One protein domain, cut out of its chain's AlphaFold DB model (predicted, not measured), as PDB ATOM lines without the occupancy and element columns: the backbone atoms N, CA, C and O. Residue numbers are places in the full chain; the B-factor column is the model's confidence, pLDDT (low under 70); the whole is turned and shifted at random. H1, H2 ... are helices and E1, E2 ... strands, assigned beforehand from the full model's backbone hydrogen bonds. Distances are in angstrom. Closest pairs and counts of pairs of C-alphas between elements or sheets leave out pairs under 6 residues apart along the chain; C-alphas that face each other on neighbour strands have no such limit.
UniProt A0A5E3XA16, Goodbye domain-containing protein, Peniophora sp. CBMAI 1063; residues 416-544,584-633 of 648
ATOM      1  N   THR A 416     191.181  82.163  24.986       91.56
ATOM      2  CA  THR A 416     191.933  81.838  26.227       91.56
ATOM      3  C   THR A 416     191.100  81.200  27.346       91.56
ATOM      4  O   THR A 416     189.894  81.428  27.453       91.56
ATOM      5  N   VAL A 417     191.739  80.391  28.199       94.38
ATOM      6  CA  VAL A 417     191.175  79.813  29.437       94.38
ATOM      7  C   VAL A 417     192.025  80.248  30.620       94.38
ATOM      8  O   VAL A 417     193.247  80.240  30.545       94.38
ATOM      9  N   ILE A 418     191.386  80.608  31.731       93.56
ATOM     10  CA  ILE A 418     192.079  81.049  32.944       93.56
ATOM     11  C   ILE A 418     192.110  79.903  33.957       93.56
ATOM     12  O   ILE A 418     191.058  79.361  34.288       93.56
ATOM     13  N   ILE A 419     193.284  79.579  34.499       96.62
ATOM     14  CA  ILE A 419     193.444  78.679  35.650       96.62
ATOM     15  C   ILE A 419     193.970  79.495  36.833       96.62
ATOM     16  O   ILE A 419     195.041  80.086  36.752       96.62
ATOM     17  N   VAL A 420     193.229  79.511  37.942       92.62
ATOM     18  CA  VAL A 420     193.716  80.015  39.236       92.62
ATOM     19  C   VAL A 420     194.353  78.851  39.987       92.62
ATOM     20  O   VAL A 420     193.656  77.881  40.295       92.62
ATOM     21  N   ASP A 421     195.653  78.927  40.253       95.88
ATOM     22  CA  ASP A 421     196.441  77.840  40.829       95.88
ATOM     23  C   ASP A 421     196.201  77.649  42.345       95.88
ATOM     24  O   ASP A 421     195.443  78.381  42.989       95.88
ATOM     25  N   VAL A 422     196.826  76.623  42.934       93.25
ATOM     26  CA  VAL A 422     196.648  76.270  44.360       93.25
ATOM     27  C   VAL A 422     197.275  77.278  45.338       93.25
ATOM     28  O   VAL A 422     197.004  77.223  46.540       93.25
ATOM     29  N   LEU A 423     198.095  78.200  44.826       89.31
ATOM     30  CA  LEU A 423     198.726  79.325  45.520       89.31
ATOM     31  C   LEU A 423     198.025  80.666  45.202       89.31
ATOM     32  O   LEU A 423     198.460  81.700  45.703       89.31
ATOM     33  N   GLY A 424     196.943  80.654  44.416       83.50
ATOM     34  CA  GLY A 424     196.178  81.842  44.028       83.50
ATOM     35  C   GLY A 424     196.726  82.597  42.810       83.50
ATOM     36  O   GLY A 424     196.119  83.589  42.405       83.50
ATOM     37  N   GLU A 425     197.824  82.137  42.200       86.62
ATOM     38  CA  GLU A 425     198.362  82.741  40.975       86.62
ATOM     39  C   GLU A 425     197.437  82.474  39.784       86.62
ATOM     40  O   GLU A 425     196.728  81.468  39.731       86.62
ATOM     41  N   VAL A 426     197.437  83.381  38.807       88.00
ATOM     42  CA  VAL A 426     196.527  83.322  37.657       88.00
ATOM     43  C   VAL A 426     197.308  83.016  36.386       88.00
ATOM     44  O   VAL A 426     198.084  83.845  35.913       88.00
ATOM     45  N   PHE A 427     197.060  81.848  35.800       94.62
ATOM     46  CA  PHE A 427     197.562  81.481  34.481       94.62
ATOM     47  C   PHE A 427     196.511  81.759  33.406       94.62
ATOM     48  O   PHE A 427     195.348  81.384  33.562       94.62
ATOM     49  N   GLU A 428     196.933  82.346  32.288       93.56
ATOM     50  CA  GLU A 428     196.133  82.447  31.068       93.56
ATOM     51  C   GLU A 428     196.694  81.480  30.019       93.56
ATOM     52  O   GLU A 428     197.847  81.590  29.604       93.56
ATOM     53  N   LEU A 429     195.883  80.499  29.628       95.25
ATOM     54  CA  LEU A 429     196.228  79.447  28.681       95.25
ATOM     55  C   LEU A 429     195.667  79.809  27.308       95.25
ATOM     56  O   LEU A 429     194.481  80.116  27.181       95.25
ATOM     57  N   GLN A 430     196.515  79.723  26.286       94.62
ATOM     58  CA  GLN A 430     196.141  79.898  24.882       94.62
ATOM     59  C   GLN A 430     195.422  78.651  24.333       94.62
ATOM     60  O   GLN A 430     195.460  77.577  24.939       94.62
ATOM     61  N   SER A 431     194.733  78.797  23.195       92.88
ATOM     62  CA  SER A 431     193.860  77.758  22.610       92.88
ATOM     63  C   SER A 431     194.567  76.422  22.336       92.88
ATOM     64  O   SER A 431     193.985  75.353  22.511       92.88
ATOM     65  N   ASP A 432     195.848  76.464  21.974       93.94
ATOM     66  CA  ASP A 432     196.715  75.291  21.835       93.94
ATOM     67  C   ASP A 432     196.942  74.565  23.177       93.94
ATOM     68  O   ASP A 432     196.888  73.334  23.256       93.94
ATOM     69  N   THR A 433     197.117  75.338  24.244       95.06
ATOM     70  CA  THR A 433     197.499  74.918  25.592       95.06
ATOM     71  C   THR A 433     196.335  74.259  26.341       95.06
ATOM     72  O   THR A 433     196.549  73.293  27.073       95.06
ATOM     73  N   PHE A 434     195.090  74.711  26.132       95.50
ATOM     74  CA  PHE A 434     193.891  74.045  26.679       95.50
ATOM     75  C   PHE A 434     193.119  73.171  25.686       95.50
ATOM     76  O   PHE A 434     192.088  72.613  26.062       95.50
ATOM     77  N   SER A 435     193.606  72.982  24.456       95.06
ATOM     78  CA  SER A 435     192.961  72.095  23.470       95.06
ATOM     79  C   SER A 435     192.745  70.663  23.986       95.06
ATOM     80  O   SER A 435     191.734  70.034  23.668       95.06
ATOM     81  N   THR A 436     193.652  70.157  24.829       97.75
ATOM     82  CA  THR A 436     193.540  68.854  25.498       97.75
ATOM     83  C   THR A 436     193.925  68.953  26.975       97.75
ATOM     84  O   THR A 436     194.708  69.822  27.369       97.75
ATOM     85  N   TRP A 437     193.432  68.014  27.793       97.88
ATOM     86  CA  TRP A 437     193.871  67.868  29.188       97.88
ATOM     87  C   TRP A 437     195.390  67.681  29.289       97.88
ATOM     88  O   TRP A 437     196.020  68.220  30.194       97.88
ATOM     89  N   GLN A 438     195.981  66.923  28.359       98.25
ATOM     90  CA  GLN A 438     197.407  66.609  28.379       98.25
ATOM     91  C   GLN A 438     198.256  67.867  28.159       98.25
ATOM     92  O   GLN A 438     199.137  68.136  28.968       98.25
ATOM     93  N   ASN A 439     197.916  68.701  27.171       97.88
ATOM     94  CA  ASN A 439     198.611  69.971  26.926       97.88
ATOM     95  C   ASN A 439     198.533  70.902  28.152       97.88
ATOM     96  O   ASN A 439     199.521  71.532  28.526       97.88
ATOM     97  N   THR A 440     197.374  70.951  28.820       97.94
ATOM     98  CA  THR A 440     197.199  71.728  30.058       97.94
ATOM     99  C   THR A 440     198.010  71.157  31.216       97.94
ATOM    100  O   THR A 440     198.597  71.913  31.986       97.94
ATOM    101  N   HIS A 441     198.076  69.835  31.348       98.25
ATOM    102  CA  HIS A 441     198.898  69.176  32.356       98.25
ATOM    103  C   HIS A 441     200.394  69.445  32.140       98.25
ATOM    104  O   HIS A 441     201.087  69.800  33.089       98.25
ATOM    105  N   ASP A 442     200.875  69.359  30.900       98.19
ATOM    106  CA  ASP A 442     202.276  69.620  30.556       98.19
ATOM    107  C   ASP A 442     202.645  71.098  30.782       98.19
ATOM    108  O   ASP A 442     203.698  71.402  31.352       98.19
ATOM    109  N   PHE A 443     201.727  72.022  30.470       98.00
ATOM    110  CA  PHE A 443     201.838  73.428  30.866       98.00
ATOM    111  C   PHE A 443     201.920  73.597  32.390       98.00
ATOM    112  O   PHE A 443     202.790  74.322  32.873       98.00
ATOM    113  N   LEU A 444     201.068  72.918  33.168       97.94
ATOM    114  CA  LEU A 444     201.100  72.990  34.633       97.94
ATOM    115  C   LEU A 444     202.410  72.420  35.204       97.94
ATOM    116  O   LEU A 444     202.975  73.024  36.114       97.94
ATOM    117  N   LEU A 445     202.947  71.324  34.656       98.19
ATOM    118  CA  LEU A 445     204.260  70.790  35.048       98.19
ATOM    119  C   LEU A 445     205.378  71.825  34.851       98.19
ATOM    120  O   LEU A 445     206.244  71.979  35.716       98.19
ATOM    121  N   GLN A 446     205.346  72.563  33.739       97.69
ATOM    122  CA  GLN A 446     206.300  73.637  33.473       97.69
ATOM    123  C   GLN A 446     206.068  74.856  34.381       97.69
ATOM    124  O   GLN A 446     207.026  75.375  34.955       97.69
ATOM    125  N   ALA A 447     204.816  75.277  34.572       96.00
ATOM    126  CA  ALA A 447     204.432  76.426  35.394       96.00
ATOM    127  C   ALA A 447     204.695  76.223  36.898       96.00
ATOM    128  O   ALA A 447     204.881  77.198  37.629       96.00
ATOM    129  N   PHE A 448     204.738  74.972  37.368       96.62
ATOM    130  CA  PHE A 448     205.112  74.607  38.736       96.62
ATOM    131  C   PHE A 448     206.598  74.257  38.907       96.62
ATOM    132  O   PHE A 448     207.028  73.982  40.028       96.62
ATOM    133  N   LYS A 449     207.422  74.278  37.851       97.06
ATOM    134  CA  LYS A 449     208.845  73.912  37.950       97.06
ATOM    135  C   LYS A 449     209.582  74.828  38.939       97.06
ATOM    136  O   LYS A 449     209.697  76.029  38.721       97.06
ATOM    137  N   GLY A 450     210.091  74.253  40.030       94.50
ATOM    138  CA  GLY A 450     210.743  75.000  41.117       94.50
ATOM    139  C   GLY A 450     209.789  75.713  42.089       94.50
ATOM    140  O   GLY A 450     210.256  76.440  42.961       94.50
ATOM    141  N   ARG A 451     208.468  75.509  41.976       94.12
ATOM    142  CA  ARG A 451     207.448  76.060  42.885       94.12
ATOM    143  C   ARG A 451     206.880  74.976  43.806       94.12
ATOM    144  O   ARG A 451     206.881  73.786  43.489       94.12
ATOM    145  N   LYS A 452     206.344  75.403  44.954       93.50
ATOM    146  CA  LYS A 452     205.551  74.537  45.842       93.50
ATOM    147  C   LYS A 452     204.349  73.975  45.083       93.50
ATOM    148  O   LYS A 452     203.699  74.711  44.350       93.50
ATOM    149  N   GLY A 453     204.044  72.696  45.287       93.81
ATOM    150  CA  GLY A 453     202.958  72.001  44.588       93.81
ATOM    151  C   GLY A 453     203.406  71.158  43.392       93.81
ATOM    152  O   GLY A 453     202.628  70.325  42.944       93.81
ATOM    153  N   LEU A 454     204.653  71.296  42.915       96.19
ATOM    154  CA  LEU A 454     205.168  70.525  41.773       96.19
ATOM    155  C   LEU A 454     205.001  69.009  41.934       96.19
ATOM    156  O   LEU A 454     204.609  68.347  40.979       96.19
ATOM    157  N   SER A 455     205.247  68.476  43.133       96.00
ATOM    158  CA  SER A 455     205.028  67.065  43.468       96.00
ATOM    159  C   SER A 455     203.588  66.631  43.187       96.00
ATOM    160  O   SER A 455     203.370  65.634  42.509       96.00
ATOM    161  N   TYR A 456     202.598  67.400  43.638       96.38
ATOM    162  CA  TYR A 456     201.185  67.115  43.390       96.38
ATOM    163  C   TYR A 456     200.829  67.201  41.900       96.38
ATOM    164  O   TYR A 456     200.088  66.360  41.398       96.38
ATOM    165  N   VAL A 457     201.409  68.148  41.150       97.00
ATOM    166  CA  VAL A 457     201.212  68.202  39.688       97.00
ATOM    167  C   VAL A 457     201.821  66.977  39.001       97.00
ATOM    168  O   VAL A 457     201.147  66.354  38.186       97.00
ATOM    169  N   GLN A 458     203.044  66.582  39.371       97.50
ATOM    170  CA  GLN A 458     203.743  65.406  38.832       97.50
ATOM    171  C   GLN A 458     202.966  64.100  39.034       97.50
ATOM    172  O   GLN A 458     202.860  63.312  38.098       97.50
ATOM    173  N   HIS A 459     202.378  63.894  40.214       97.06
ATOM    174  CA  HIS A 459     201.591  62.692  40.516       97.06
ATOM    175  C   HIS A 459     200.131  62.764  40.029       97.06
ATOM    176  O   HIS A 459     199.404  61.786  40.156       97.06
ATOM    177  N   ARG A 460     199.705  63.890  39.426       97.31
ATOM    178  CA  ARG A 460     198.301  64.190  39.057       97.31
ATOM    179  C   ARG A 460     197.346  64.253  40.253       97.31
ATOM    180  O   ARG A 460     196.137  64.096  40.108       97.31
ATOM    181  N   ASP A 461     197.882  64.604  41.413       96.56
ATOM    182  CA  ASP A 461     197.160  64.780  42.671       96.56
ATOM    183  C   ASP A 461     196.603  66.206  42.784       96.56
ATOM    184  O   ASP A 461     196.830  66.944  43.745       96.56
ATOM    185  N   TYR A 462     195.873  66.619  41.746       97.19
ATOM    186  CA  TYR A 462     195.184  67.901  41.679       97.19
ATOM    187  C   TYR A 462     193.875  67.786  40.895       97.19
ATOM    188  O   TYR A 462     193.739  66.986  39.971       97.19
ATOM    189  N   ALA A 463     192.923  68.645  41.238       96.62
ATOM    190  CA  ALA A 463     191.670  68.827  40.520       96.62
ATOM    191  C   ALA A 463     191.649  70.197  39.835       96.62
ATOM    192  O   ALA A 463     192.130  71.183  40.400       96.62
ATOM    193  N   LEU A 464     191.033  70.276  38.653       97.12
ATOM    194  CA  LEU A 464     190.574  71.534  38.066       97.12
ATOM    195  C   LEU A 464     189.053  71.600  38.209       97.12
ATOM    196  O   LEU A 464     188.344  70.690  37.790       97.12
ATOM    197  N   ILE A 465     188.570  72.666  38.837       95.12
ATOM    198  CA  ILE A 465     187.165  72.875  39.192       95.12
ATOM    199  C   ILE A 465     186.627  74.051  38.374       95.12
ATOM    200  O   ILE A 465     187.309  75.067  38.254       95.12
ATOM    201  N   ASP A 466     185.425  73.950  37.813       94.12
ATOM    202  CA  ASP A 466     184.805  75.061  37.085       94.12
ATOM    203  C   ASP A 466     184.318  76.197  38.022       94.12
ATOM    204  O   ASP A 466     184.507  76.190  39.243       94.12
ATOM    205  N   SER A 467     183.666  77.213  37.450       86.25
ATOM    206  CA  SER A 467     183.080  78.321  38.214       86.25
ATOM    207  C   SER A 467     181.830  77.947  39.025       86.25
ATOM    208  O   SER A 467     181.301  78.804  39.726       86.25
ATOM    209  N   ARG A 468     181.318  76.716  38.898       85.31
ATOM    210  CA  ARG A 468     180.149  76.176  39.612       85.31
ATOM    211  C   ARG A 468     180.542  75.250  40.765       85.31
ATOM    212  O   ARG A 468     179.658  74.778  41.467       85.31
ATOM    213  N   GLY A 469     181.836  74.985  40.960       85.50
ATOM    214  CA  GLY A 469     182.315  74.015  41.948       85.50
ATOM    215  C   GLY A 469     182.406  72.578  41.418       85.50
ATOM    216  O   GLY A 469     182.758  71.678  42.176       85.50
ATOM    217  N   THR A 470     182.151  72.354  40.125       88.94
ATOM    218  CA  THR A 470     182.188  71.033  39.485       88.94
ATOM    219  C   THR A 470     183.623  70.641  39.147       88.94
ATOM    220  O   THR A 470     184.297  71.336  38.383       88.94
ATOM    221  N   MET A 471     184.097  69.510  39.676       94.19
ATOM    222  CA  MET A 471     185.388  68.932  39.288       94.19
ATOM    223  C   MET A 471     185.341  68.437  37.835       94.19
ATOM    224  O   MET A 471     184.427  67.716  37.437       94.19
ATOM    225  N   ILE A 472     186.331  68.829  37.032       96.25
ATOM    226  CA  ILE A 472     186.428  68.461  35.620       96.25
ATOM    227  C   ILE A 472     187.274  67.197  35.484       96.25
ATOM    228  O   ILE A 472     188.490  67.223  35.663       96.25
ATOM    229  N   GLU A 473     186.626  66.093  35.118       96.38
ATOM    230  CA  GLU A 473     187.305  64.855  34.729       96.38
ATOM    231  C   GLU A 473     188.150  65.058  33.453       96.38
ATOM    232  O   GLU A 473     187.649  65.645  32.485       96.38
ATOM    233  N   PRO A 474     189.383  64.514  33.380       97.38
ATOM    234  CA  PRO A 474     190.236  64.584  32.187       97.38
ATOM    235  C   PRO A 474     189.546  64.132  30.890       97.38
ATOM    236  O   PRO A 474     189.746  64.725  29.832       97.38
ATOM    237  N   GLN A 475     188.689  63.114  30.976       96.81
ATOM    238  CA  GLN A 475     187.925  62.541  29.865       96.81
ATOM    239  C   GLN A 475     186.821  63.488  29.362       96.81
ATOM    240  O   GLN A 475     186.463  63.459  28.187       96.81
ATOM    241  N   LYS A 476     186.293  64.350  30.241       96.38
ATOM    242  CA  LYS A 476     185.232  65.327  29.938       96.38
ATOM    243  C   LYS A 476     185.792  66.715  29.592       96.38
ATOM    244  O   LYS A 476     185.015  67.628  29.319       96.38
ATOM    245  N   TRP A 477     187.119  66.878  29.544       97.06
ATOM    246  CA  TRP A 477     187.799  68.164  29.341       97.06
ATOM    247  C   TRP A 477     187.250  68.974  28.160       97.06
ATOM    248  O   TRP A 477     186.791  70.096  28.354       97.06
ATOM    249  N   ALA A 478     187.212  68.389  26.958       94.69
ATOM    250  CA  ALA A 478     186.762  69.067  25.736       94.69
ATOM    251  C   ALA A 478     185.262  69.439  25.730       94.69
ATOM    252  O   ALA A 478     184.828  70.265  24.929       94.69
ATOM    253  N   LEU A 479     184.453  68.835  26.611       94.81
ATOM    254  CA  LEU A 479     183.034  69.167  26.778       94.81
ATOM    255  C   LEU A 479     182.842  70.300  27.798       94.81
ATOM    256  O   LEU A 479     182.019  71.197  27.580       94.81
ATOM    257  N   SER A 480     183.604  70.245  28.893       94.75
ATOM    258  CA  SER A 480     183.492  71.129  30.056       94.75
ATOM    259  C   SER A 480     184.246  72.449  29.893       94.75
ATOM    260  O   SER A 480     183.745  73.498  30.298       94.75
ATOM    261  N   VAL A 481     185.438  72.419  29.294       95.94
ATOM    262  CA  VAL A 481     186.317  73.583  29.143       95.94
ATOM    263  C   VAL A 481     186.115  74.218  27.776       95.94
ATOM    264  O   VAL A 481     186.226  73.573  26.737       95.94
ATOM    265  N   ARG A 482     185.814  75.516  27.777       93.94
ATOM    266  CA  ARG A 482     185.640  76.333  26.567       93.94
ATOM    267  C   ARG A 482     186.426  77.640  26.681       93.94
ATOM    268  O   ARG A 482     186.635  78.094  27.809       93.94
ATOM    269  N   PRO A 483     186.778  78.302  25.565       93.25
ATOM    270  CA  PRO A 483     187.285  79.671  25.595       93.25
ATOM    271  C   PRO A 483     186.457  80.584  26.516       93.25
ATOM    272  O   PRO A 483     185.225  80.526  26.531       93.25
ATOM    273  N   GLY A 484     187.140  81.393  27.322       86.19
ATOM    274  CA  GLY A 484     186.566  82.261  28.349       86.19
ATOM    275  C   GLY A 484     186.253  81.591  29.695       86.19
ATOM    276  O   GLY A 484     185.778  82.289  30.598       86.19
ATOM    277  N   SER A 485     186.503  80.284  29.854       91.94
ATOM    278  CA  SER A 485     186.307  79.572  31.129       91.94
ATOM    279  C   SER A 485     187.322  80.009  32.185       91.94
ATOM    280  O   SER A 485     188.497  80.211  31.883       91.94
ATOM    281  N   LYS A 486     186.866  80.096  33.440       93.62
ATOM    282  CA  LYS A 486     187.714  80.258  34.623       93.62
ATOM    283  C   LYS A 486     187.670  78.971  35.436       93.62
ATOM    284  O   LYS A 486     186.597  78.567  35.883       93.62
ATOM    285  N   LEU A 487     188.830  78.360  35.614       96.38
ATOM    286  CA  LEU A 487     189.040  77.130  36.362       96.38
ATOM    287  C   LEU A 487     189.804  77.433  37.653       96.38
ATOM    288  O   LEU A 487     190.630  78.343  37.717       96.38
ATOM    289  N   ASN A 488     189.528  76.653  38.687       95.12
ATOM    290  CA  ASN A 488     190.120  76.750  40.009       95.12
ATOM    291  C   ASN A 488     190.857  75.443  40.306       95.12
ATOM    292  O   ASN A 488     190.237  74.385  40.398       95.12
ATOM    293  N   MET A 489     192.173  75.508  40.461       97.06
ATOM    294  CA  MET A 489     192.992  74.364  40.832       97.06
ATOM    295  C   MET A 489     192.897  74.105  42.338       97.06
ATOM    296  O   MET A 489     192.861  75.043  43.137       97.06
ATOM    297  N   SER A 490     192.860  72.833  42.728       95.75
ATOM    298  CA  SER A 490     192.934  72.383  44.126       95.75
ATOM    299  C   SER A 490     193.870  71.183  44.230       95.75
ATOM    300  O   SER A 490     193.868  70.342  43.333       95.75
ATOM    301  N   VAL A 491     194.649  71.081  45.307       96.44
ATOM    302  CA  VAL A 491     195.454  69.876  45.590       96.44
ATOM    303  C   VAL A 491     194.533  68.759  46.079       96.44
ATOM    304  O   VAL A 491     193.644  69.031  46.885       96.44
ATOM    305  N   ILE A 492     194.752  67.521  45.633       95.38
ATOM    306  CA  ILE A 492     194.109  66.328  46.198       95.38
ATOM    307  C   ILE A 492     195.078  65.708  47.207       95.38
ATOM    308  O   ILE A 492     196.200  65.345  46.861       95.38
ATOM    309  N   VAL A 493     194.653  65.588  48.462       94.62
ATOM    310  CA  VAL A 493     195.402  64.898  49.518       94.62
ATOM    311  C   VAL A 493     194.691  63.586  49.825       94.62
ATOM    312  O   VAL A 493     193.570  63.593  50.334       94.62
ATOM    313  N   ARG A 494     195.353  62.467  49.513       91.75
ATOM    314  CA  ARG A 494     194.926  61.116  49.897       91.75
ATOM    315  C   ARG A 494     195.504  60.783  51.267       91.75
ATOM    316  O   ARG A 494     196.601  60.236  51.358       91.75
ATOM    317  N   ASP A 495     194.789  61.170  52.315       83.75
ATOM    318  CA  ASP A 495     195.070  60.736  53.685       83.75
ATOM    319  C   ASP A 495     194.048  59.654  54.059       83.75
ATOM    320  O   ASP A 495     192.859  59.805  53.778       83.75
ATOM    321  N   GLY A 496     194.505  58.557  54.667       79.88
ATOM    322  CA  GLY A 496     193.624  57.465  55.108       79.88
ATOM    323  C   GLY A 496     192.744  57.850  56.302       79.88
ATOM    324  O   GLY A 496     191.787  57.159  56.640       79.88
ATOM    325  N   PHE A 497     193.037  58.989  56.935       81.25
ATOM    326  CA  PHE A 497     192.309  59.492  58.093       81.25
ATOM    327  C   PHE A 497     191.630  60.829  57.792       81.25
ATOM    328  O   PHE A 497     192.176  61.688  57.100       81.25
ATOM    329  N   ALA A 498     190.456  61.054  58.389       80.44
ATOM    330  CA  ALA A 498     189.707  62.309  58.300       80.44
ATOM    331  C   ALA A 498     190.359  63.439  59.133       80.44
ATOM    332  O   ALA A 498     189.771  63.981  60.071       80.44
ATOM    333  N   ARG A 499     191.606  63.791  58.810       91.25
ATOM    334  CA  ARG A 499     192.390  64.844  59.465       91.25
ATOM    335  C   ARG A 499     192.372  66.129  58.649       91.25
ATOM    336  O   ARG A 499     192.321  66.122  57.422       91.25
ATOM    337  N   CYS A 500     192.430  67.265  59.337       91.88
ATOM    338  CA  CYS A 500     192.564  68.553  58.670       91.88
ATOM    339  C   CYS A 500     193.950  68.668  57.999       91.88
ATOM    340  O   CYS A 500     194.956  68.697  58.718       91.88
ATOM    341  N   PRO A 501     194.038  68.856  56.665       91.50
ATOM    342  CA  PRO A 501     195.310  68.844  55.935       91.50
ATOM    343  C   PRO A 501     196.249  69.998  56.327       91.50
ATOM    344  O   PRO A 501     197.446  69.953  56.065       91.50
ATOM    345  N   TYR A 502     195.729  71.041  56.983       90.94
ATOM    346  CA  TYR A 502     196.505  72.207  57.411       90.94
ATOM    347  C   TYR A 502     197.167  72.070  58.784       90.94
ATOM    348  O   TYR A 502     198.141  72.769  59.054       90.94
ATOM    349  N   CYS A 503     196.603  71.263  59.685       92.69
ATOM    350  CA  CYS A 503     197.040  71.221  61.088       92.69
ATOM    351  C   CYS A 503     197.025  69.825  61.719       92.69
ATOM    352  O   CYS A 503     197.297  69.710  62.912       92.69
ATOM    353  N   GLN A 504     196.685  68.791  60.944       92.19
ATOM    354  CA  GLN A 504     196.613  67.389  61.364       92.19
ATOM    355  C   GLN A 504     195.678  67.117  62.556       92.19
ATOM    356  O   GLN A 504     195.722  66.054  63.169       92.19
ATOM    357  N   HIS A 505     194.792  68.065  62.879       91.75
ATOM    358  CA  HIS A 505     193.756  67.864  63.882       91.75
ATOM    359  C   HIS A 505     192.732  66.856  63.361       91.75
ATOM    360  O   HIS A 505     192.236  67.007  62.242       91.75
ATOM    361  N   GLU A 506     192.426  65.847  64.171       87.19
ATOM    362  CA  GLU A 506     191.417  64.841  63.858       87.19
ATOM    363  C   GLU A 506     190.040  65.496  63.801       87.19
ATOM    364  O   GLU A 506     189.567  66.103  64.766       87.19
ATOM    365  N   THR A 507     189.398  65.404  62.641       76.69
ATOM    366  CA  THR A 507     188.071  65.964  62.434       76.69
ATOM    367  C   THR A 507     187.070  64.915  62.907       76.69
ATOM    368  O   THR A 507     186.582  64.114  62.120       76.69
ATOM    369  N   VAL A 508     186.800  64.918  64.222       61.72
ATOM    370  CA  VAL A 508     186.117  63.866  65.022       61.72
ATOM    371  C   VAL A 508     184.790  63.335  64.447       61.72
ATOM    372  O   VAL A 508     184.298  62.302  64.887       61.72
ATOM    373  N   THR A 509     184.192  63.998  63.455       59.72
ATOM    374  CA  THR A 509     183.108  63.422  62.650       59.72
ATOM    375  C   THR A 509     183.215  63.863  61.188       59.72
ATOM    376  O   THR A 509     183.418  65.045  60.903       59.72
ATOM    377  N   ALA A 510     182.914  62.953  60.254       55.50
ATOM    378  CA  ALA A 510     182.642  63.282  58.846       55.50
ATOM    379  C   ALA A 510     181.443  64.247  58.665       55.50
ATOM    380  O   ALA A 510     181.230  64.797  57.587       55.50
ATOM    381  N   ARG A 511     180.676  64.477  59.741       57.12
ATOM    382  CA  ARG A 511     179.567  65.431  59.857       57.12
ATOM    383  C   ARG A 511     179.935  66.653  60.720       57.12
ATOM    384  O   ARG A 511     179.106  67.156  61.478       57.12
ATOM    385  N   GLY A 512     181.176  67.132  60.604       61.72
ATOM    386  CA  GLY A 512     181.550  68.471  61.067       61.72
ATOM    387  C   GLY A 512     180.664  69.551  60.431       61.72
ATOM    388  O   GLY A 512     179.914  69.272  59.495       61.72
ATOM    389  N   SER A 513     180.732  70.791  60.925       70.69
ATOM    390  CA  SER A 513     179.923  71.898  60.400       70.69
ATOM    391  C   SER A 513     180.333  72.252  58.964       70.69
ATOM    392  O   SER A 513     181.203  73.105  58.748       70.69
ATOM    393  N   GLN A 514     179.711  71.566  58.006       78.19
ATOM    394  CA  GLN A 514     179.736  71.919  56.597       78.19
ATOM    395  C   GLN A 514     179.082  73.291  56.430       78.19
ATOM    396  O   GLN A 514     178.052  73.573  57.050       78.19
ATOM    397  N   ASP A 515     179.693  74.154  55.623       76.94
ATOM    398  CA  ASP A 515     178.997  75.337  55.126       76.94
ATOM    399  C   ASP A 515     177.997  74.956  54.018       76.94
ATOM    400  O   ASP A 515     177.896  73.798  53.606       76.94
ATOM    401  N   ALA A 516     177.226  75.936  53.543       74.06
ATOM    402  CA  ALA A 516     176.248  75.726  52.474       74.06
ATOM    403  C   ALA A 516     176.882  75.293  51.134       74.06
ATOM    404  O   ALA A 516     176.164  74.804  50.264       74.06
ATOM    405  N   ASP A 517     178.205  75.438  50.990       69.56
ATOM    406  CA  ASP A 517     178.978  75.066  49.803       69.56
ATOM    407  C   ASP A 517     179.605  73.657  49.930       69.56
ATOM    408  O   ASP A 517     180.297  73.199  49.017       69.56
ATOM    409  N   GLY A 518     179.383  72.956  51.052       79.88
ATOM    410  CA  GLY A 518     179.889  71.604  51.313       79.88
ATOM    411  C   GLY A 518     181.335  71.534  51.826       79.88
ATOM    412  O   GLY A 518     181.899  70.438  51.916       79.88
ATOM    413  N   ARG A 519     181.956  72.665  52.189       84.81
ATOM    414  CA  ARG A 519     183.319  72.694  52.744       84.81
ATOM    415  C   ARG A 519     183.299  72.365  54.228       84.81
ATOM    416  O   ARG A 519     182.453  72.843  54.979       84.81
ATOM    417  N   ILE A 520     184.299  71.618  54.682       88.12
ATOM    418  CA  ILE A 520     184.512  71.325  56.099       88.12
ATOM    419  C   ILE A 520     185.423  72.395  56.696       88.12
ATOM    420  O   ILE A 520     186.571  72.552  56.281       88.12
ATOM    421  N   ASN A 521     184.928  73.105  57.708       90.00
ATOM    422  CA  ASN A 521     185.739  74.002  58.528       90.00
ATOM    423  C   ASN A 521     186.471  73.207  59.619       90.00
ATOM    424  O   ASN A 521     185.859  72.426  60.349       90.00
ATOM    425  N   CYS A 522     187.784  73.404  59.754       90.75
ATOM    426  CA  CYS A 522     188.574  72.720  60.774       90.75
ATOM    427  C   CYS A 522     188.130  73.108  62.196       90.75
ATOM    428  O   CYS A 522     188.250  74.266  62.595       90.75
ATOM    429  N   ALA A 523     187.716  72.116  62.992       90.00
ATOM    430  CA  ALA A 523     187.248  72.301  64.370       90.00
ATOM    431  C   ALA A 523     188.323  72.835  65.344       90.00
ATOM    432  O   ALA A 523     187.997  73.352  66.416       90.00
ATOM    433  N   SER A 524     189.611  72.749  64.986       90.56
ATOM    434  CA  SER A 524     190.684  73.345  65.784       90.56
ATOM    435  C   SER A 524     190.569  74.868  65.777       90.56
ATOM    436  O   SER A 524     190.802  75.514  64.752       90.56
ATOM    437  N   LYS A 525     190.319  75.453  66.958       88.75
ATOM    438  CA  LYS A 525     190.247  76.912  67.187       88.75
ATOM    439  C   LYS A 525     191.486  77.687  66.716       88.75
ATOM    440  O   LYS A 525     191.399  78.890  66.517       88.75
ATOM    441  N   ARG A 526     192.641  77.021  66.575       90.75
ATOM    442  CA  ARG A 526     193.888  77.622  66.061       90.75
ATOM    443  C   ARG A 526     194.021  77.552  64.539       90.75
ATOM    444  O   ARG A 526     194.880  78.225  63.987       90.75
ATOM    445  N   CYS A 527     193.231  76.707  63.876       91.69
ATOM    446  CA  CYS A 527     193.286  76.509  62.434       91.69
ATOM    447  C   CYS A 527     192.153  77.254  61.727       91.69
ATOM    448  O   CYS A 527     192.438  78.123  60.911       91.69
ATOM    449  N   GLY A 528     190.890  76.904  62.004       88.06
ATOM    450  CA  GLY A 528     189.700  77.533  61.409       88.06
ATOM    451  C   GLY A 528     189.579  77.485  59.876       88.06
ATOM    452  O   GLY A 528     188.615  78.017  59.337       88.06
ATOM    453  N   ARG A 529     190.531  76.877  59.155       88.50
ATOM    454  CA  ARG A 529     190.545  76.835  57.684       88.50
ATOM    455  C   ARG A 529     189.516  75.851  57.136       88.50
ATOM    456  O   ARG A 529     189.329  74.775  57.708       88.50
ATOM    457  N   SER A 530     188.916  76.204  56.001       89.56
ATOM    458  CA  SER A 530     188.033  75.331  55.229       89.56
ATOM    459  C   SER A 530     188.807  74.464  54.234       89.56
ATOM    460  O   SER A 530     189.808  74.893  53.661       89.56
ATOM    461  N   TYR A 531     188.334  73.239  54.021       91.56
ATOM    462  CA  TYR A 531     188.802  72.327  52.976       91.56
ATOM    463  C   TYR A 531     187.625  71.526  52.404       91.56
ATOM    464  O   TYR A 531     186.591  71.376  53.053       91.56
ATOM    465  N   ASN A 532     187.764  71.019  51.180       89.25
ATOM    466  CA  ASN A 532     186.747  70.175  50.548       89.25
ATOM    467  C   ASN A 532     186.989  68.696  50.859       89.25
ATOM    468  O   ASN A 532     188.126  68.283  51.076       89.25
ATOM    469  N   THR A 533     185.939  67.878  50.794       87.44
ATOM    470  CA  THR A 533     186.081  66.418  50.660       87.44
ATOM    471  C   THR A 533     185.660  65.991  49.263       87.44
ATOM    472  O   THR A 533     184.750  66.590  48.685       87.44
ATOM    473  N   LEU A 534     186.303  64.957  48.715       81.06
ATOM    474  CA  LEU A 534     185.953  64.451  47.384       81.06
ATOM    475  C   LEU A 534     184.493  63.971  47.330       81.06
ATOM    476  O   LEU A 534     183.809  64.198  46.338       81.06
ATOM    477  N   ARG A 535     183.982  63.410  48.435       73.69
ATOM    478  CA  ARG A 535     182.581  62.996  48.572       73.69
ATOM    479  C   ARG A 535     181.599  64.165  48.448       73.69
ATOM    480  O   ARG A 535     180.679  64.073  47.650       73.69
ATOM    481  N   ALA A 536     181.817  65.280  49.151       57.72
ATOM    482  CA  ALA A 536     180.970  66.469  48.999       57.72
ATOM    483  C   ALA A 536     181.071  67.069  47.580       57.72
ATOM    484  O   ALA A 536     180.071  67.498  47.006       57.72
ATOM    485  N   ALA A 537     182.266  67.038  46.977       59.28
ATOM    486  CA  ALA A 537     182.458  67.450  45.589       59.28
ATOM    487  C   ALA A 537     181.700  66.547  44.595       59.28
ATOM    488  O   ALA A 537     181.182  67.062  43.609       59.28
ATOM    489  N   ALA A 538     181.598  65.239  44.863       60.53
ATOM    490  CA  ALA A 538     180.878  64.263  44.042       60.53
ATOM    491  C   ALA A 538     179.353  64.277  44.264       60.53
ATOM    492  O   ALA A 538     178.594  64.184  43.302       60.53
ATOM    493  N   GLU A 539     178.881  64.451  45.501       60.31
ATOM    494  CA  GLU A 539     177.448  64.551  45.822       60.31
ATOM    495  C   GLU A 539     176.813  65.791  45.154       60.31
ATOM    496  O   GLU A 539     175.703  65.709  44.620       60.31
ATOM    497  N   ASN A 540     177.567  66.893  45.028       53.88
ATOM    498  CA  ASN A 540     177.187  68.071  44.234       53.88
ATOM    499  C   ASN A 540     177.053  67.804  42.714       53.88
ATOM    500  O   ASN A 540     176.449  68.613  42.008       53.88
ATOM    501  N   LEU A 541     177.567  66.682  42.188       50.56
ATOM    502  CA  LEU A 541     177.434  66.298  40.771       50.56
ATOM    503  C   LEU A 541     176.098  65.606  40.454       50.56
ATOM    504  O   LEU A 541     175.802  65.365  39.285       50.56
ATOM    505  N   GLY A 542     175.297  65.254  41.468       40.78
ATOM    506  CA  GLY A 542     174.015  64.564  41.280       40.78
ATOM    507  C   GLY A 542     174.134  63.124  40.760       40.78
ATOM    508  O   GLY A 542     173.146  62.564  40.281       40.78
ATOM    509  N   ILE A 543     175.321  62.516  40.844       41.47
ATOM    510  CA  ILE A 543     175.573  61.144  40.394       41.47
ATOM    511  C   ILE A 543     175.039  60.167  41.451       41.47
ATOM    512  O   ILE A 543     175.725  59.816  42.406       41.47
ATOM    513  N   ARG A 544     173.792  59.712  41.276       33.81
ATOM    514  CA  ARG A 544     173.329  58.437  41.844       33.81
ATOM    515  C   ARG A 544     173.602  57.350  40.818       33.81
ATOM    516  O   ARG A 544     172.928  57.307  39.791       33.81
ATOM    517  N   GLY A 584     205.904  70.789  55.384       55.50
ATOM    518  CA  GLY A 584     205.446  72.033  56.035       55.50
ATOM    519  C   GLY A 584     204.813  73.041  55.048       55.50
ATOM    520  O   GLY A 584     204.861  74.252  55.257       55.50
ATOM    521  N   SER A 585     204.281  72.550  53.924       67.19
ATOM    522  CA  SER A 585     203.973  73.293  52.697       67.19
ATOM    523  C   SER A 585     202.468  73.423  52.441       67.19
ATOM    524  O   SER A 585     202.034  74.435  51.884       67.19
ATOM    525  N   LEU A 586     201.653  72.479  52.937       86.75
ATOM    526  CA  LEU A 586     200.184  72.520  52.828       86.75
ATOM    527  C   LEU A 586     199.586  73.812  53.412       86.75
ATOM    528  O   LEU A 586     198.596  74.332  52.905       86.75
ATOM    529  N   ALA A 587     200.240  74.403  54.419       85.88
ATOM    530  CA  ALA A 587     199.860  75.688  55.004       85.88
ATOM    531  C   ALA A 587     199.897  76.881  54.018       85.88
ATOM    532  O   ALA A 587     199.269  77.904  54.306       85.88
ATOM    533  N   SER A 588     200.581  76.759  52.873       85.62
ATOM    534  CA  SER A 588     200.578  77.765  51.795       85.62
ATOM    535  C   SER A 588     199.514  77.546  50.708       85.62
ATOM    536  O   SER A 588     199.334  78.443  49.892       85.62
ATOM    537  N   PHE A 589     198.800  76.414  50.679       89.81
ATOM    538  CA  PHE A 589     197.768  76.173  49.664       89.81
ATOM    539  C   PHE A 589     196.403  76.726  50.087       89.81
ATOM    540  O   PHE A 589     195.889  76.411  51.162       89.81
ATOM    541  N   TYR A 590     195.776  77.505  49.206       85.25
ATOM    542  CA  TYR A 590     194.448  78.084  49.442       85.25
ATOM    543  C   TYR A 590     193.314  77.070  49.259       85.25
ATOM    544  O   TYR A 590     192.207  77.294  49.744       85.25
ATOM    545  N   ARG A 591     193.559  75.975  48.525       87.75
ATOM    546  CA  ARG A 591     192.523  75.015  48.121       87.75
ATOM    547  C   ARG A 591     193.034  73.582  48.179       87.75
ATOM    548  O   ARG A 591     193.900  73.191  47.394       87.75
ATOM    549  N   ILE A 592     192.466  72.810  49.100       91.25
ATOM    550  CA  ILE A 592     192.744  71.386  49.286       91.25
ATOM    551  C   ILE A 592     191.421  70.613  49.255       91.25
ATOM    552  O   ILE A 592     190.441  71.013  49.890       91.25
ATOM    553  N   ILE A 593     191.412  69.506  48.516       90.56
ATOM    554  CA  ILE A 593     190.405  68.448  48.563       90.56
ATOM    555  C   ILE A 593     191.040  67.266  49.298       90.56
ATOM    556  O   ILE A 593     192.132  66.834  48.937       90.56
ATOM    557  N   VAL A 594     190.363  66.736  50.311       90.81
ATOM    558  CA  VAL A 594     190.747  65.482  50.968       90.81
ATOM    559  C   VAL A 594     189.957  64.336  50.339       90.81
ATOM    560  O   VAL A 594     188.722  64.366  50.290       90.81
ATOM    561  N   GLU A 595     190.673  63.339  49.835       91.25
ATOM    562  CA  GLU A 595     190.129  62.085  49.317       91.25
ATOM    563  C   GLU A 595     190.300  61.011  50.399       91.25
ATOM    564  O   GLU A 595     191.419  60.610  50.707       91.25
ATOM    565  N   ILE A 596     189.180  60.599  51.003       86.12
ATOM    566  CA  ILE A 596     189.119  59.573  52.051       86.12
ATOM    567  C   ILE A 596     188.801  58.241  51.370       86.12
ATOM    568  O   ILE A 596     187.845  58.175  50.595       86.12
ATOM    569  N   ARG A 597     189.571  57.184  51.652       82.19
ATOM    570  CA  ARG A 597     189.327  55.856  51.072       82.19
ATOM    571  C   ARG A 597     188.149  55.160  51.749       82.19
ATOM    572  O   ARG A 597     188.089  55.063  52.973       82.19
ATOM    573  N   GLU A 598     187.237  54.617  50.949       75.12
ATOM    574  CA  GLU A 598     186.054  53.905  51.457       75.12
ATOM    575  C   GLU A 598     186.415  52.617  52.217       75.12
ATOM    576  O   GLU A 598     185.744  52.277  53.192       75.12
ATOM    577  N   ASP A 599     187.529  51.973  51.843       70.38
ATOM    578  CA  ASP A 599     188.090  50.785  52.507       70.38
ATOM    579  C   ASP A 599     188.292  50.980  54.026       70.38
ATOM    580  O   ASP A 599     188.191  50.025  54.797       70.38
ATOM    581  N   GLU A 600     188.583  52.212  54.463       60.75
ATOM    582  CA  GLU A 600     188.882  52.553  55.860       60.75
ATOM    583  C   GLU A 600     187.629  53.027  56.621       60.75
ATOM    584  O   GLU A 600     187.473  52.716  57.803       60.75
ATOM    585  N   LEU A 601     186.665  53.665  55.942       60.81
ATOM    586  CA  LEU A 601     185.372  54.045  56.538       60.81
ATOM    587  C   LEU A 601     184.550  52.821  56.977       60.81
ATOM    588  O   LEU A 601     183.900  52.849  58.024       60.81
ATOM    589  N   ALA A 602     184.641  51.714  56.233       61.00
ATOM    590  CA  ALA A 602     184.030  50.440  56.616       61.00
ATOM    591  C   ALA A 602     184.572  49.886  57.955       61.00
ATOM    592  O   ALA A 602     183.875  49.134  58.644       61.00
ATOM    593  N   TYR A 603     185.792  50.265  58.354       58.50
ATOM    594  CA  TYR A 603     186.405  49.852  59.621       58.50
ATOM    595  C   TYR A 603     185.913  50.693  60.814       58.50
ATOM    596  O   TYR A 603     185.744  50.160  61.911       58.50
ATOM    597  N   GLU A 604     185.607  51.982  60.613       54.59
ATOM    598  CA  GLU A 604     184.988  52.822  61.653       54.59
ATOM    599  C   GLU A 604     183.501  52.491  61.866       54.59
ATOM    600  O   GLU A 604     183.067  52.343  63.012       54.59
ATOM    601  N   GLU A 605     182.715  52.291  60.799       53.62
ATOM    602  CA  GLU A 605     181.298  51.901  60.937       53.62
ATOM    603  C   GLU A 605     181.120  50.506  61.569       53.62
ATOM    604  O   GLU A 605     180.106  50.236  62.218       53.62
ATOM    605  N   SER A 606     182.130  49.633  61.470       51.03
ATOM    606  CA  SER A 606     182.161  48.328  62.146       51.03
ATOM    607  C   SER A 606     182.764  48.364  63.566       51.03
ATOM    608  O   SER A 606     183.082  47.314  64.131       51.03
ATOM    609  N   GLY A 607     182.820  49.550  64.194       47.88
ATOM    610  CA  GLY A 607     183.320  49.862  65.546       47.88
ATOM    611  C   GLY A 607     182.642  49.184  66.757       47.88
ATOM    612  O   GLY A 607     182.524  49.774  67.830       47.88
ATOM    613  N   LEU A 608     182.241  47.915  66.645       47.53
ATOM    614  CA  LEU A 608     181.818  47.039  67.749       47.53
ATOM    615  C   LEU A 608     182.998  46.393  68.509       47.53
ATOM    616  O   LEU A 608     182.774  45.601  69.429       47.53
ATOM    617  N   GLY A 609     184.246  46.750  68.181       44.41
ATOM    618  CA  GLY A 609     185.467  46.209  68.799       44.41
ATOM    619  C   GLY A 609     185.570  46.387  70.323       44.41
ATOM    620  O   GLY A 609     186.261  45.613  70.979       44.41
ATOM    621  N   LEU A 610     184.831  47.338  70.908       45.22
ATOM    622  CA  LEU A 610     184.761  47.564  72.361       45.22
ATOM    623  C   LEU A 610     183.741  46.666  73.100       45.22
ATOM    624  O   LEU A 610     183.689  46.687  74.329       45.22
ATOM    625  N   PHE A 611     182.950  45.849  72.391       44.97
ATOM    626  CA  PHE A 611     181.878  45.016  72.972       44.97
ATOM    627  C   PHE A 611     182.138  43.498  72.919       44.97
ATOM    628  O   PHE A 611     181.212  42.699  73.071       44.97
ATOM    629  N   THR A 612     183.392  43.076  72.748       44.25
ATOM    630  CA  THR A 612     183.797  41.655  72.793       44.25
ATOM    631  C   THR A 612     183.983  41.112  74.218       44.25
ATOM    632  O   THR A 612     184.090  39.899  74.398       44.25
ATOM    633  N   SER A 613     183.967  41.970  75.247       45.06
ATOM    634  CA  SER A 613     184.043  41.544  76.651       45.06
ATOM    635  C   SER A 613     182.788  40.756  77.077       45.06
ATOM    636  O   SER A 613     181.680  41.303  77.009       45.06
ATOM    637  N   PRO A 614     182.923  39.516  77.600       51.19
ATOM    638  CA  PRO A 614     181.788  38.709  78.062       51.19
ATOM    639  C   PRO A 614     180.912  39.393  79.123       51.19
ATOM    640  O   PRO A 614     179.725  39.087  79.232       51.19
ATOM    641  N   LEU A 615     181.480  40.342  79.875       43.12
ATOM    642  CA  LEU A 615     180.823  41.049  80.979       43.12
ATOM    643  C   LEU A 615     179.765  42.071  80.524       43.12
ATOM    644  O   LEU A 615     178.883  42.416  81.305       43.12
ATOM    645  N   LEU A 616     179.805  42.542  79.270       42.44
ATOM    646  CA  LEU A 616     178.884  43.574  78.756       42.44
ATOM    647  C   LEU A 616     177.689  43.008  77.967       42.44
ATOM    648  O   LEU A 616     176.806  43.755  77.535       42.44
ATOM    649  N   ARG A 617     177.606  41.677  77.827       49.94
ATOM    650  CA  ARG A 617     176.509  40.975  77.135       49.94
ATOM    651  C   ARG A 617     175.098  41.332  77.658       49.94
ATOM    652  O   ARG A 617     174.213  41.497  76.817       49.94
ATOM    653  N   PRO A 618     174.856  41.517  78.976       55.78
ATOM    654  CA  PRO A 618     173.534  41.903  79.482       55.78
ATOM    655  C   PRO A 618     173.076  43.290  79.007       55.78
ATOM    656  O   PRO A 618     171.909  43.469  78.664       55.78
ATOM    657  N   LEU A 619     173.995  44.260  78.925       45.22
ATOM    658  CA  LEU A 619     173.686  45.636  78.510       45.22
ATOM    659  C   LEU A 619     173.340  45.725  77.018       45.22
ATOM    660  O   LEU A 619     172.435  46.469  76.646       45.22
ATOM    661  N   ARG A 620     173.989  44.914  76.171       50.75
ATOM    662  CA  ARG A 620     173.637  44.793  74.745       50.75
ATOM    663  C   ARG A 620     172.193  44.318  74.556       50.75
ATOM    664  O   ARG A 620     171.470  44.891  73.743       50.75
ATOM    665  N   ASN A 621     171.768  43.314  75.322       65.12
ATOM    666  CA  ASN A 621     170.398  42.798  75.263       65.12
ATOM    667  C   ASN A 621     169.385  43.841  75.766       65.12
ATOM    668  O   ASN A 621     168.343  44.027  75.143       65.12
ATOM    669  N   LEU A 622     169.715  44.568  76.842       58.28
ATOM    670  CA  LEU A 622     168.875  45.646  77.373       58.28
ATOM    671  C   LEU A 622     168.677  46.777  76.347       58.28
ATOM    672  O   LEU A 622     167.558  47.238  76.141       58.28
ATOM    673  N   TYR A 623     169.749  47.191  75.665       60.00
ATOM    674  CA  TYR A 623     169.692  48.220  74.623       60.00
ATOM    675  C   TYR A 623     168.853  47.778  73.415       60.00
ATOM    676  O   TYR A 623     168.006  48.535  72.945       60.00
ATOM    677  N   GLN A 624     169.032  46.541  72.937       72.12
ATOM    678  CA  GLN A 624     168.234  46.015  71.824       72.12
ATOM    679  C   GLN A 624     166.740  45.911  72.175       72.12
ATOM    680  O   GLN A 624     165.905  46.258  71.342       72.12
ATOM    681  N   GLU A 625     166.393  45.521  73.405       75.69
ATOM    682  CA  GLU A 625     164.998  45.480  73.869       75.69
ATOM    683  C   GLU A 625     164.385  46.886  74.017       75.69
ATOM    684  O   GLU A 625     163.229  47.092  73.648       75.69
ATOM    685  N   LEU A 626     165.154  47.883  74.474       64.81
ATOM    686  CA  LEU A 626     164.706  49.283  74.514       64.81
ATOM    687  C   LEU A 626     164.443  49.845  73.107       64.81
ATOM    688  O   LEU A 626     163.409  50.473  72.880       64.81
ATOM    689  N   VAL A 627     165.326  49.568  72.140       68.69
ATOM    690  CA  VAL A 627     165.129  49.960  70.732       68.69
ATOM    691  C   VAL A 627     163.917  49.247  70.118       68.69
ATOM    692  O   VAL A 627     163.156  49.869  69.375       68.69
ATOM    693  N   ARG A 628     163.693  47.967  70.451       84.31
ATOM    694  CA  ARG A 628     162.517  47.199  70.007       84.31
ATOM    695  C   ARG A 628     161.217  47.824  70.525       84.31
ATOM    696  O   ARG A 628     160.335  48.128  69.727       84.31
ATOM    697  N   ARG A 629     161.146  48.122  71.828       69.44
ATOM    698  CA  ARG A 629     159.977  48.763  72.463       69.44
ATOM    699  C   ARG A 629     159.718  50.183  71.966       69.44
ATOM    700  O   ARG A 629     158.561  50.567  71.832       69.44
ATOM    701  N   SER A 630     160.764  50.952  71.651       71.94
ATOM    702  CA  SER A 630     160.600  52.280  71.040       71.94
ATOM    703  C   SER A 630     159.894  52.191  69.684       71.94
ATOM    704  O   SER A 630     159.001  52.985  69.410       71.94
ATOM    705  N   LYS A 631     160.249  51.200  68.855       72.50
ATOM    706  CA  LYS A 631     159.611  50.987  67.545       72.50
ATOM    707  C   LYS A 631     158.165  50.495  67.664       72.50
ATOM    708  O   LYS A 631     157.324  50.915  66.877       72.50
ATOM    709  N   GLU A 632     157.858  49.659  68.658       80.00
ATOM    710  CA  GLU A 632     156.474  49.252  68.959       80.00
ATOM    711  C   GLU A 632     155.612  50.446  69.415       80.00
ATOM    712  O   GLU A 632     154.467  50.578  68.985       80.00
ATOM    713  N   ALA A 633     156.167  51.357  70.222       70.00
ATOM    714  CA  ALA A 633     155.457  52.553  70.683       70.00
ATOM    715  C   ALA A 633     155.106  53.527  69.540       70.00
ATOM    716  O   ALA A 633     153.998  54.071  69.517       70.00
TER     717      ALA A 633
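What this domain is: This is residues 416 to 544 and 584 to 633 of the 648 residues of the protein "Goodbye domain-containing protein" of Peniophora sp. CBMAI 1063 (UniProt A0A5E3XA16). Two lobes share one strongly twisted, branched sheet, and the long strand E4 runs from one to the other: E1, E2, E3 and H1 to H4 make the first lobe, E5, E6, H5 and the loop of residues 495 to 529 the second. Past E6 the chain leaves as a thin arm, H6 and then H7, and most of this arm sticks out free. The printed part has 179 residues with seven named helices and six named strands, which follow one another along the chain as E1, E2, H1, H2, H3, E3, H4, E4, E5, H5, E6, H6 and H7; the class is mixed, helices and strands, and among the neighbour pairs E1 and E2 are antiparallel, E3 and E4 are antiparallel, E1 and E4 are parallel, E4 and E6 are parallel, and E5 and E6 are parallel. It is loose, with a radius of gyration of the C-alphas of 21.5 A, and elongated, spanning 70 by 36 by 26 A.

Where its parts are: Find C-alpha 417 at (191.175, 79.813, 29.437), where E1, residues 417 to 420, begins. Next come E2, 426 to 429, H1, 431 to 434, H2, 437 to 447 and 14.9 A long, H3, 454 to 459, E3, 462 to 465, and H4, 474 to 480. E4, 486 to 494, runs 25.5 A from C-alpha 486 at (187.714, 80.258, 34.623). Then look for E5, 530 to 533, H5, 534 to 539, E6, 592 to 595, H6, 598 to 605, and H7, 614 to 633, which runs 30.7 A to C-alpha 633 at (155.457, 52.553, 70.683).

How they stand to each other: Start at the hairpin E1 and E2, antiparallel, with N 417 and O 429 2.9 A apart. E4 has staggered pairing: parallel to E1 (N 487 to O 418, 2.8 A), antiparallel to E3 (N 463 to O 490, 2.9 A), parallel to E6 (N 593 to O 491, 2.8 A). E1 and E6 lie on one side of E4, E3 on the other side. E5 is parallel to E6, with N 594 and O 532 2.8 A apart. H2 and H3, a helical hairpin, touch at C-alphas 445 and 457, 6.1 A, at a shallow tilt of 29 degrees. H1 and H2 touch only at the corner, at C-alphas 433 and 439, 5.2 A. H2 and H4 only just touch, with 3 pairs of C-alphas within 8 A, the closest 437 and 474, 5.7 A. H5 is on the sheet at a height of 10.1 A; H6 and H7 are not on it. Each O i to N i+4 pair is within hydrogen-bond range in H2, H3 and H5, against 1 of 3 in H4, with 3 of 4 O i to N i+3 pairs, 3 of 4 in H6 and 14 of 16 in H7; H1 is too short for such a pair.

The domain as a whole: The C-alphas of Asp 432 and Pro 618, the two farthest apart, are 70.5 A apart. Residues 545 to 583 are not printed, and C-alphas 544 and 584 are 37.7 A apart across this cut. The link from E4 to E5, 35 residues, is long. Mean pLDDT of the printed part is 81.5; 44 residues are under 70, among them 536 to 544 and 600 to 623.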